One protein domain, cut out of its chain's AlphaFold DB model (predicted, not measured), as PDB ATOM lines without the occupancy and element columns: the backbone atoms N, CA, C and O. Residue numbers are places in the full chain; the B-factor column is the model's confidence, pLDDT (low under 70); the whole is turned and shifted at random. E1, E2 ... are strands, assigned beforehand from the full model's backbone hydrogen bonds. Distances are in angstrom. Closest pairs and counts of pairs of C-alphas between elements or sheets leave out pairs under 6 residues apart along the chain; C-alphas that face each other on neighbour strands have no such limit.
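What this domain is: This is residues 3 to 67 of the 68 residues of the protein "GTP_EFTU_D2 domain-containing protein" of Omnitrophica WOR_2 bacterium GWA2_47_8 (UniProt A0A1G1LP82). Three small antiparallel sheets stand round a shared middle: E1-E8-E5-E6 on one side, E4-E3-E9 across from it, and the short pair E2-E7 closing part of a third side. The enclosure is imperfect, with few contacts between the sheets; the turn of hairpin E3-E4 and the E5-E6 hairpin lie at opposite ends of the longest axis. The printed part has 65 residues, with nine named strands, E1 to E9 in chain order, and no named helix, an all-strand class. It is compact, with a radius of gyration of the C-alphas of 10.8 A and spans of 30 by 21 by 20 A.

How they stand to each other: In the largest sheet, E8 (residues 49 to 53) has E1 (3 to 6) on one side, N 5 to O 50 at 2.9 A, and E5 (34 to 36) on the other, N 51 to O 35 at 2.7 A. E5 forms a hairpin with edge strand E6 (39 to 41), N 36 to O 39 at 2.9 A. The strands' lines turn by 113 degrees across this sheet. E6 runs on into E7 (43 to 45) at 96 degrees. E7 is antiparallel to E2 (11 to 13), N 44 to O 12 at 2.8 A. In the third sheet, inner strand E3 (17 to 21) pairs with E4 (26 to 30), a hairpin, N 20 to O 27 at 2.8 A, and with E9 (63 to 66), N 19 to O 65 at 2.8 A. The closest C-alphas of E5 and E7, Leu 34 and Ala 43, are 7.2 A apart; those of E2 and E9, Leu 12 and Lys 66, 7.6 A. E1 and E3 are apart.

Where its parts are: E1 begins at C-alpha 3 (-33.601, 36.132, 39.291), and E9 ends at C-alpha 66 (-46.626, 40.637, 31.583). E4 spans 13.7 A, E3 and E8 13.2 A each.

The domain as a whole: The C-alphas of Ala 23 and Val 39 are farthest apart, 30.5 A. The printed part has no cut and no long link. Mean pLDDT of the printed part is 88.7; no printed residue is under 70.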
ATOM      1  N   CYS A   3     -34.138  35.151  40.221       87.56
ATOM      2  CA  CYS A   3     -33.601  36.132  39.291       87.56
ATOM      3  C   CYS A   3     -34.022  37.533  39.718       87.56
ATOM      4  O   CYS A   3     -35.085  37.715  40.310       87.56
ATOM      5  N   VAL A   4     -33.206  38.526  39.381       89.56
ATOM      6  CA  VAL A   4     -33.531  39.933  39.605       89.56
ATOM      7  C   VAL A   4     -33.933  40.543  38.274       89.56
ATOM      8  O   VAL A   4     -33.216  40.430  37.284       89.56
ATOM      9  N   VAL A   5     -35.096  41.182  38.249       89.44
ATOM     10  CA  VAL A   5     -35.639  41.839  37.061       89.44
ATOM     11  C   VAL A   5     -35.928  43.301  37.361       89.44
ATOM     12  O   VAL A   5     -36.439  43.646  38.425       89.44
ATOM     13  N   ARG A   6     -35.608  44.181  36.409       89.75
ATOM     14  CA  ARG A   6     -35.926  45.609  36.505       89.75
ATOM     15  C   ARG A   6     -37.218  45.907  35.760       89.75
ATOM     16  O   ARG A   6     -37.321  45.644  34.562       89.75
ATOM     17  N   ILE A   7     -38.187  46.519  36.434       88.81
ATOM     18  CA  ILE A   7     -39.443  46.906  35.785       88.81
ATOM     19  C   ILE A   7     -39.223  48.194  34.992       88.81
ATOM     20  O   ILE A   7     -39.160  49.283  35.555       88.81
ATOM     21  N   ASN A   8     -39.137  48.093  33.667       86.06
ATOM     22  CA  ASN A   8     -39.002  49.270  32.802       86.06
ATOM     23  C   ASN A   8     -40.345  49.963  32.515       86.06
ATOM     24  O   ASN A   8     -40.370  51.167  32.256       86.06
ATOM     25  N   ARG A   9     -41.469  49.236  32.541       82.69
ATOM     26  CA  ARG A   9     -42.797  49.781  32.226       82.69
ATOM     27  C   ARG A   9     -43.893  49.023  32.973       82.69
ATOM     28  O   ARG A   9     -43.837  47.803  33.060       82.69
ATOM     29  N   GLY A  10     -44.894  49.758  33.459       85.31
ATOM     30  CA  GLY A  10     -46.039  49.196  34.177       85.31
ATOM     31  C   GLY A  10     -45.736  48.838  35.631       85.31
ATOM     32  O   GLY A  10     -44.820  49.386  36.248       85.31
ATOM     33  N   SER A  11     -46.538  47.927  36.170       88.56
ATOM     34  CA  SER A  11     -46.384  47.347  37.500       88.56
ATOM     35  C   SER A  11     -46.560  45.832  37.430       88.56
ATOM     36  O   SER A  11     -47.273  45.315  36.565       88.56
ATOM     37  N   LEU A  12     -45.887  45.126  38.335       89.44
ATOM     38  CA  LEU A  12     -45.957  43.677  38.475       89.44
ATOM     39  C   LEU A  12     -46.515  43.338  39.851       89.44
ATOM     40  O   LEU A  12     -46.062  43.897  40.847       89.44
ATOM     41  N   ARG A  13     -47.487  42.433  39.922       91.25
ATOM     42  CA  ARG A  13     -48.111  42.012  41.179       91.25
ATOM     43  C   ARG A  13     -47.994  40.512  41.384       91.25
ATOM     44  O   ARG A  13     -47.915  39.739  40.432       91.25
ATOM     45  N   VAL A  14     -47.991  40.102  42.649       91.88
ATOM     46  CA  VAL A  14     -48.140  38.691  43.007       91.88
ATOM     47  C   VAL A  14     -49.497  38.212  42.493       91.88
ATOM     48  O   VAL A  14     -50.519  38.849  42.733       91.88
ATOM     49  N   GLY A  15     -49.492  37.103  41.761       90.44
ATOM     50  CA  GLY A  15     -50.656  36.571  41.060       90.44
ATOM     51  C   GLY A  15     -50.717  36.912  39.569       90.44
ATOM     52  O   GLY A  15     -51.456  36.235  38.855       90.44
ATOM     53  N   ASP A  16     -49.926  37.868  39.077       90.69
ATOM     54  CA  ASP A  16     -49.855  38.159  37.641       90.69
ATOM     55  C   ASP A  16     -49.187  37.001  36.882       90.69
ATOM     56  O   ASP A  16     -48.387  36.239  37.439       90.69
ATOM     57  N   THR A  17     -49.489  36.875  35.590       91.56
ATOM     58  CA  THR A  17     -48.825  35.892  34.724       91.56
ATOM     59  C   THR A  17     -47.749  36.578  33.898       91.56
ATOM     60  O   THR A  17     -48.020  37.534  33.167       91.56
ATOM     61  N   ILE A  18     -46.522  36.071  34.001       90.69
ATOM     62  CA  ILE A  18     -45.378  36.561  33.238       90.69
ATOM     63  C   ILE A  18     -44.905  35.528  32.227       90.69
ATOM     64  O   ILE A  18     -44.995  34.315  32.429       90.69
ATOM     65  N   HIS A  19     -44.356  36.039  31.138       92.25
ATOM     66  CA  HIS A  19     -43.741  35.275  30.077       92.25
ATOM     67  C   HIS A  19     -42.302  35.746  29.907       92.25
ATOM     68  O   HIS A  19     -42.042  36.881  29.515       92.25
ATOM     69  N   ILE A  20     -41.372  34.868  30.253       91.38
ATOM     70  CA  ILE A  20     -39.938  35.080  30.114       91.38
ATOM     71  C   ILE A  20     -39.514  34.480  28.775       91.38
ATOM     72  O   ILE A  20     -39.693  33.281  28.541       91.38
ATOM     73  N   VAL A  21     -38.984  35.332  27.899       90.50
ATOM     74  CA  VAL A  21     -38.546  34.989  26.544       90.50
ATOM     75  C   VAL A  21     -37.104  35.443  26.354       90.50
ATOM     76  O   VAL A  21     -36.776  36.615  26.537       90.50
ATOM     77  N   GLY A  22     -36.248  34.517  25.953       87.50
ATOM     78  CA  GLY A  22     -34.835  34.741  25.684       87.50
ATOM     79  C   GLY A  22     -34.332  33.864  24.547       87.50
ATOM     80  O   GLY A  22     -35.109  33.165  23.902       87.50
ATOM     81  N   ALA A  23     -33.018  33.868  24.324       83.94
ATOM     82  CA  ALA A  23     -32.390  33.143  23.214       83.94
ATOM     83  C   ALA A  23     -32.648  31.621  23.238       83.94
ATOM     84  O   ALA A  23     -32.699  30.986  22.192       83.94
ATOM     85  N   GLY A  24     -32.838  31.039  24.424       84.75
ATOM     86  CA  GLY A  24     -33.227  29.633  24.601       84.75
ATOM     87  C   GLY A  24     -34.208  29.421  25.753       84.75
ATOM     88  O   GLY A  24     -34.409  28.296  26.202       84.75
ATOM     89  N   THR A  25     -34.792  30.507  26.259       85.50
ATOM     90  CA  THR A  25     -35.701  30.485  27.404       85.50
ATOM     91  C   THR A  25     -37.087  30.858  26.909       85.50
ATOM     92  O   THR A  25     -37.283  31.940  26.367       85.50
ATOM     93  N   ASN A  26     -38.060  29.975  27.092       87.62
ATOM     94  CA  ASN A  26     -39.463  30.267  26.831       87.62
ATOM     95  C   ASN A  26     -40.282  29.695  27.994       87.62
ATOM     96  O   ASN A  26     -40.572  28.500  28.038       87.62
ATOM     97  N   LEU A  27     -40.565  30.537  28.987       88.94
ATOM     98  CA  LEU A  27     -41.219  30.141  30.232       88.94
ATOM     99  C   LEU A  27     -42.403  31.056  30.515       88.94
ATOM    100  O   LEU A  27     -42.237  32.259  30.704       88.94
ATOM    101  N   LYS A  28     -43.593  30.474  30.625       92.50
ATOM    102  CA  LYS A  28     -44.762  31.149  31.190       92.50
ATOM    103  C   LYS A  28     -44.950  30.667  32.614       92.50
ATOM    104  O   LYS A  28     -45.031  29.465  32.844       92.50
ATOM    105  N   GLN A  29     -45.010  31.596  33.557       91.38
ATOM    106  CA  GLN A  29     -45.245  31.267  34.955       91.38
ATOM    107  C   GLN A  29     -46.034  32.366  35.659       91.38
ATOM    108  O   GLN A  29     -46.025  33.532  35.261       91.38
ATOM    109  N   LYS A  30     -46.710  31.980  36.738       92.50
ATOM    110  CA  LYS A  30     -47.430  32.906  37.608       92.50
ATOM    111  C   LYS A  30     -46.493  33.423  38.691       92.50
ATOM    112  O   LYS A  30     -45.726  32.656  39.273       92.50
ATOM    113  N   VAL A  31     -46.569  34.712  38.985       91.44
ATOM    114  CA  VAL A  31     -45.795  35.332  40.057       91.44
ATOM    115  C   VAL A  31     -46.320  34.833  41.401       91.44
ATOM    116  O   VAL A  31     -47.422  35.192  41.807       91.44
ATOM    117  N   ARG A  32     -45.540  34.005  42.100       89.75
ATOM    118  CA  ARG A  32     -45.892  33.511  43.445       89.75
ATOM    119  C   ARG A  32     -45.346  34.392  44.565       89.75
ATOM    120  O   ARG A  32     -45.979  34.511  45.605       89.75
ATOM    121  N   SER A  33     -44.189  35.007  44.345       88.25
ATOM    122  CA  SER A  33     -43.502  35.854  45.317       88.25
ATOM    123  C   SER A  33     -42.738  36.962  44.594       88.25
ATOM    124  O   SER A  33     -42.170  36.721  43.524       88.25
ATOM    125  N   LEU A  34     -42.716  38.151  45.189       91.38
ATOM    126  CA  LEU A  34     -41.924  39.295  44.745       91.38
ATOM    127  C   LEU A  34     -41.141  39.843  45.934       91.38
ATOM    128  O   LEU A  34     -41.697  39.989  47.020       91.38
ATOM    129  N   GLN A  35     -39.876  40.180  45.705       91.19
ATOM    130  CA  GLN A  35     -39.006  40.794  46.705       91.19
ATOM    131  C   GLN A  35     -38.349  42.048  46.145       91.19
ATOM    132  O   GLN A  35     -37.846  42.022  45.029       91.19
ATOM    133  N   ILE A  36     -38.316  43.138  46.900       90.69
ATOM    134  CA  ILE A  36     -37.587  44.365  46.545       90.69
ATOM    135  C   ILE A  36     -36.646  44.668  47.700       90.69
ATOM    136  O   ILE A  36     -37.106  44.749  48.829       90.69
ATOM    137  N   GLU A  37     -35.344  44.814  47.433       87.50
ATOM    138  CA  GLU A  37     -34.348  45.155  48.471       87.50
ATOM    139  C   GLU A  37     -34.409  44.214  49.698       87.50
ATOM    140  O   GLU A  37     -34.261  44.636  50.839       87.50
ATOM    141  N   SER A  38     -34.627  42.913  49.455       85.56
ATOM    142  CA  SER A  38     -34.801  41.861  50.481       85.56
ATOM    143  C   SER A  38     -36.074  41.969  51.332       85.56
ATOM    144  O   SER A  38     -36.195  41.288  52.346       85.56
ATOM    145  N   VAL A  39     -37.046  42.773  50.902       89.69
ATOM    146  CA  VAL A  39     -38.364  42.904  51.532       89.69
ATOM    147  C   VAL A  39     -39.420  42.249  50.647       89.69
ATOM    148  O   VAL A  39     -39.500  42.531  49.449       89.69
ATOM    149  N   ASP A  40     -40.252  41.383  51.226       90.94
ATOM    150  CA  ASP A  40     -41.386  40.783  50.522       90.94
ATOM    151  C   ASP A  40     -42.454  41.840  50.221       90.94
ATOM    152  O   ASP A  40     -42.951  42.537  51.108       90.94
ATOM    153  N   VAL A  41     -42.841  41.943  48.952       91.19
ATOM    154  CA  VAL A  41     -43.835  42.914  48.487       91.19
ATOM    155  C   VAL A  41     -44.950  42.228  47.709       91.19
ATOM    156  O   VAL A  41     -44.757  41.212  47.045       91.19
ATOM    157  N   ARG A  42     -46.151  42.812  47.737       90.81
ATOM    158  CA  ARG A  42     -47.285  42.329  46.925       90.81
ATOM    159  C   ARG A  42     -47.266  42.867  45.498       90.81
ATOM    160  O   ARG A  42     -47.831  42.253  44.595       90.81
ATOM    161  N   ALA A  43     -46.652  44.028  45.304       89.69
ATOM    162  CA  ALA A  43     -46.626  44.751  44.048       89.69
ATOM    163  C   ALA A  43     -45.297  45.483  43.886       89.69
ATOM    164  O   ALA A  43     -44.705  45.943  44.860       89.69
ATOM    165  N   ALA A  44     -44.868  45.627  42.642       89.19
ATOM    166  CA  ALA A  44     -43.669  46.337  42.261       89.19
ATOM    167  C   ALA A  44     -43.976  47.327  41.136       89.19
ATOM    168  O   ALA A  44     -44.611  46.985  40.135       89.19
ATOM    169  N   SER A  45     -43.512  48.559  41.309       88.19
ATOM    170  CA  SER A  45     -43.698  49.651  40.352       88.19
ATOM    171  C   SER A  45     -42.513  49.770  39.394       88.19
ATOM    172  O   SER A  45     -41.417  49.268  39.660       88.19
ATOM    173  N   LYS A  46     -42.718  50.486  38.283       90.50
ATOM    174  CA  LYS A  46     -41.649  50.875  37.354       90.50
ATOM    175  C   LYS A  46     -40.450  51.480  38.097       90.50
ATOM    176  O   LYS A  46     -40.610  52.287  39.006       90.50
ATOM    177  N   GLY A  47     -39.250  51.113  37.655       86.88
ATOM    178  CA  GLY A  47     -37.972  51.613  38.159       86.88
ATOM    179  C   GLY A  47     -37.382  50.789  39.299       86.88
ATOM    180  O   GLY A  47     -36.210  50.967  39.614       86.88
ATOM    181  N   LYS A  48     -38.144  49.862  39.890       88.25
ATOM    182  CA  LYS A  48     -37.656  48.999  40.968       88.25
ATOM    183  C   LYS A  48     -37.032  47.708  40.434       88.25
ATOM    184  O   LYS A  48     -37.420  47.192  39.379       88.25
ATOM    185  N   LEU A  49     -36.051  47.213  41.186       90.50
ATOM    186  CA  LEU A  49     -35.455  45.892  41.021       90.50
ATOM    187  C   LEU A  49     -36.240  44.907  41.874       90.50
ATOM    188  O   LEU A  49     -36.432  45.137  43.065       90.50
ATOM    189  N   VAL A  50     -36.698  43.831  41.249       91.12
ATOM    190  CA  VAL A  50     -37.552  42.848  41.896       91.12
ATOM    191  C   VAL A  50     -36.924  41.475  41.758       91.12
ATOM    192  O   VAL A  50     -36.671  41.003  40.650       91.12
ATOM    193  N   GLY A  51     -36.670  40.840  42.892       91.25
ATOM    194  CA  GLY A  51     -36.370  39.428  43.001       91.25
ATOM    195  C   GLY A  51     -37.626  38.618  42.717       91.25
ATOM    196  O   GLY A  51     -38.673  38.812  43.339       91.25
ATOM    197  N   LEU A  52     -37.517  37.708  41.760       89.31
ATOM    198  CA  LEU A  52     -38.592  36.835  41.338       89.31
ATOM    199  C   LEU A  52     -38.091  35.394  41.307       89.31
ATOM    200  O   LEU A  52     -37.009  35.089  40.802       89.31
ATOM    201  N   LYS A  53     -38.893  34.492  41.873       89.56
ATOM    202  CA  LYS A  53     -38.589  33.064  41.866       89.56
ATOM    203  C   LYS A  53     -38.993  32.473  40.520       89.56
ATOM    204  O   LYS A  53     -40.128  32.653  40.083       89.56
ATOM    205  N   VAL A  54     -38.062  31.783  39.873       88.94
ATOM    206  CA  VAL A  54     -38.282  31.130  38.576       88.94
ATOM    207  C   VAL A  54     -38.182  29.619  38.704       88.94
ATOM    208  O   VAL A  54     -37.303  29.098  39.407       88.94
ATOM    209  N   ASP A  55     -39.087  28.936  38.003       86.69
ATOM    210  CA  ASP A  55     -39.170  27.473  37.984       86.69
ATOM    211  C   ASP A  55     -38.059  26.851  37.128       86.69
ATOM    212  O   ASP A  55     -37.592  25.747  37.405       86.69
ATOM    213  N   LYS A  56     -37.597  27.571  36.098       87.12
ATOM    214  CA  LYS A  56     -36.522  27.135  35.198       87.12
ATOM    215  C   LYS A  56     -35.346  28.102  35.200       87.12
ATOM    216  O   LYS A  56     -35.438  29.237  35.665       87.12
ATOM    217  N   ARG A  57     -34.225  27.628  34.652       84.81
ATOM    218  CA  ARG A  57     -33.027  28.437  34.436       84.81
ATOM    219  C   ARG A  57     -33.326  29.560  33.446       84.81
ATOM    220  O   ARG A  57     -33.762  29.294  32.332       84.81
ATOM    221  N   VAL A  58     -33.057  30.787  33.874       87.44
ATOM    222  CA  VAL A  58     -33.093  32.005  33.053       87.44
ATOM    223  C   VAL A  58     -31.672  32.529  32.875       87.44
ATOM    224  O   VAL A  58     -30.785  32.185  33.665       87.44
ATOM    225  N   ARG A  59     -31.442  33.320  31.830       86.06
ATOM    226  CA  ARG A  59     -30.141  33.925  31.526       86.06
ATOM    227  C   ARG A  59     -30.205  35.443  31.641       86.06
ATOM    228  O   ARG A  59     -31.268  36.054  31.540       86.06
ATOM    229  N   GLU A  60     -29.040  36.049  31.837       79.75
ATOM    230  CA  GLU A  60     -28.892  37.495  31.697       79.75
ATOM    231  C   GLU A  60     -29.279  37.898  30.264       79.75
ATOM    232  O   GLU A  60     -28.890  37.228  29.304       79.75
ATOM    233  N   ASN A  61     -30.063  38.975  30.137       84.50
ATOM    234  CA  ASN A  61     -30.727  39.475  28.916       84.50
ATOM    235  C   ASN A  61     -32.076  38.842  28.531       84.50
ATOM    236  O   ASN A  61     -32.659  39.250  27.521       84.50
ATOM    237  N   ASP A  62     -32.621  37.917  29.325       87.44
ATOM    238  CA  ASP A  62     -33.985  37.430  29.094       87.44
ATOM    239  C   ASP A  62     -35.009  38.570  29.268       87.44
ATOM    240  O   ASP A  62     -34.963  39.359  30.218       87.44
ATOM    241  N   LYS A  63     -35.959  38.668  28.333       88.94
ATOM    242  CA  LYS A  63     -37.026  39.670  28.362       88.94
ATOM    243  C   LYS A  63     -38.229  39.108  29.099       88.94
ATOM    244  O   LYS A  63     -38.659  37.986  28.845       88.94
ATOM    245  N   VAL A  64     -38.804  39.912  29.986       89.25
ATOM    246  CA  VAL A  64     -39.990  39.532  30.758       89.25
ATOM    247  C   VAL A  64     -41.173  40.368  30.308       89.25
ATOM    248  O   VAL A  64     -41.135  41.597  30.362       89.25
ATOM    249  N   TYR A  65     -42.232  39.689  29.890       88.25
ATOM    250  CA  TYR A  65     -43.484  40.294  29.464       88.25
ATOM    251  C   TYR A  65     -44.593  39.915  30.434       88.25
ATOM    252  O   TYR A  65     -44.754  38.748  30.783       88.25
ATOM    253  N   LYS A  66     -45.379  40.898  30.866       87.12
ATOM    254  CA  LYS A  66     -46.626  40.637  31.583       87.12
ATOM    255  C   LYS A  66     -47.702  40.275  30.561       87.12
ATOM    256  O   LYS A  66     -47.878  41.000  29.587       87.12
ATOM    257  N   VAL A  67     -48.391  39.159  30.782       85.06
ATOM    258  CA  VAL A  67     -49.448  38.667  29.883       85.06
ATOM    259  C   VAL A  67     -50.832  39.093  30.372       85.06
ATOM    260  O   VAL A  67     -51.715  39.343  29.557       85.06
TER     261      VAL A  67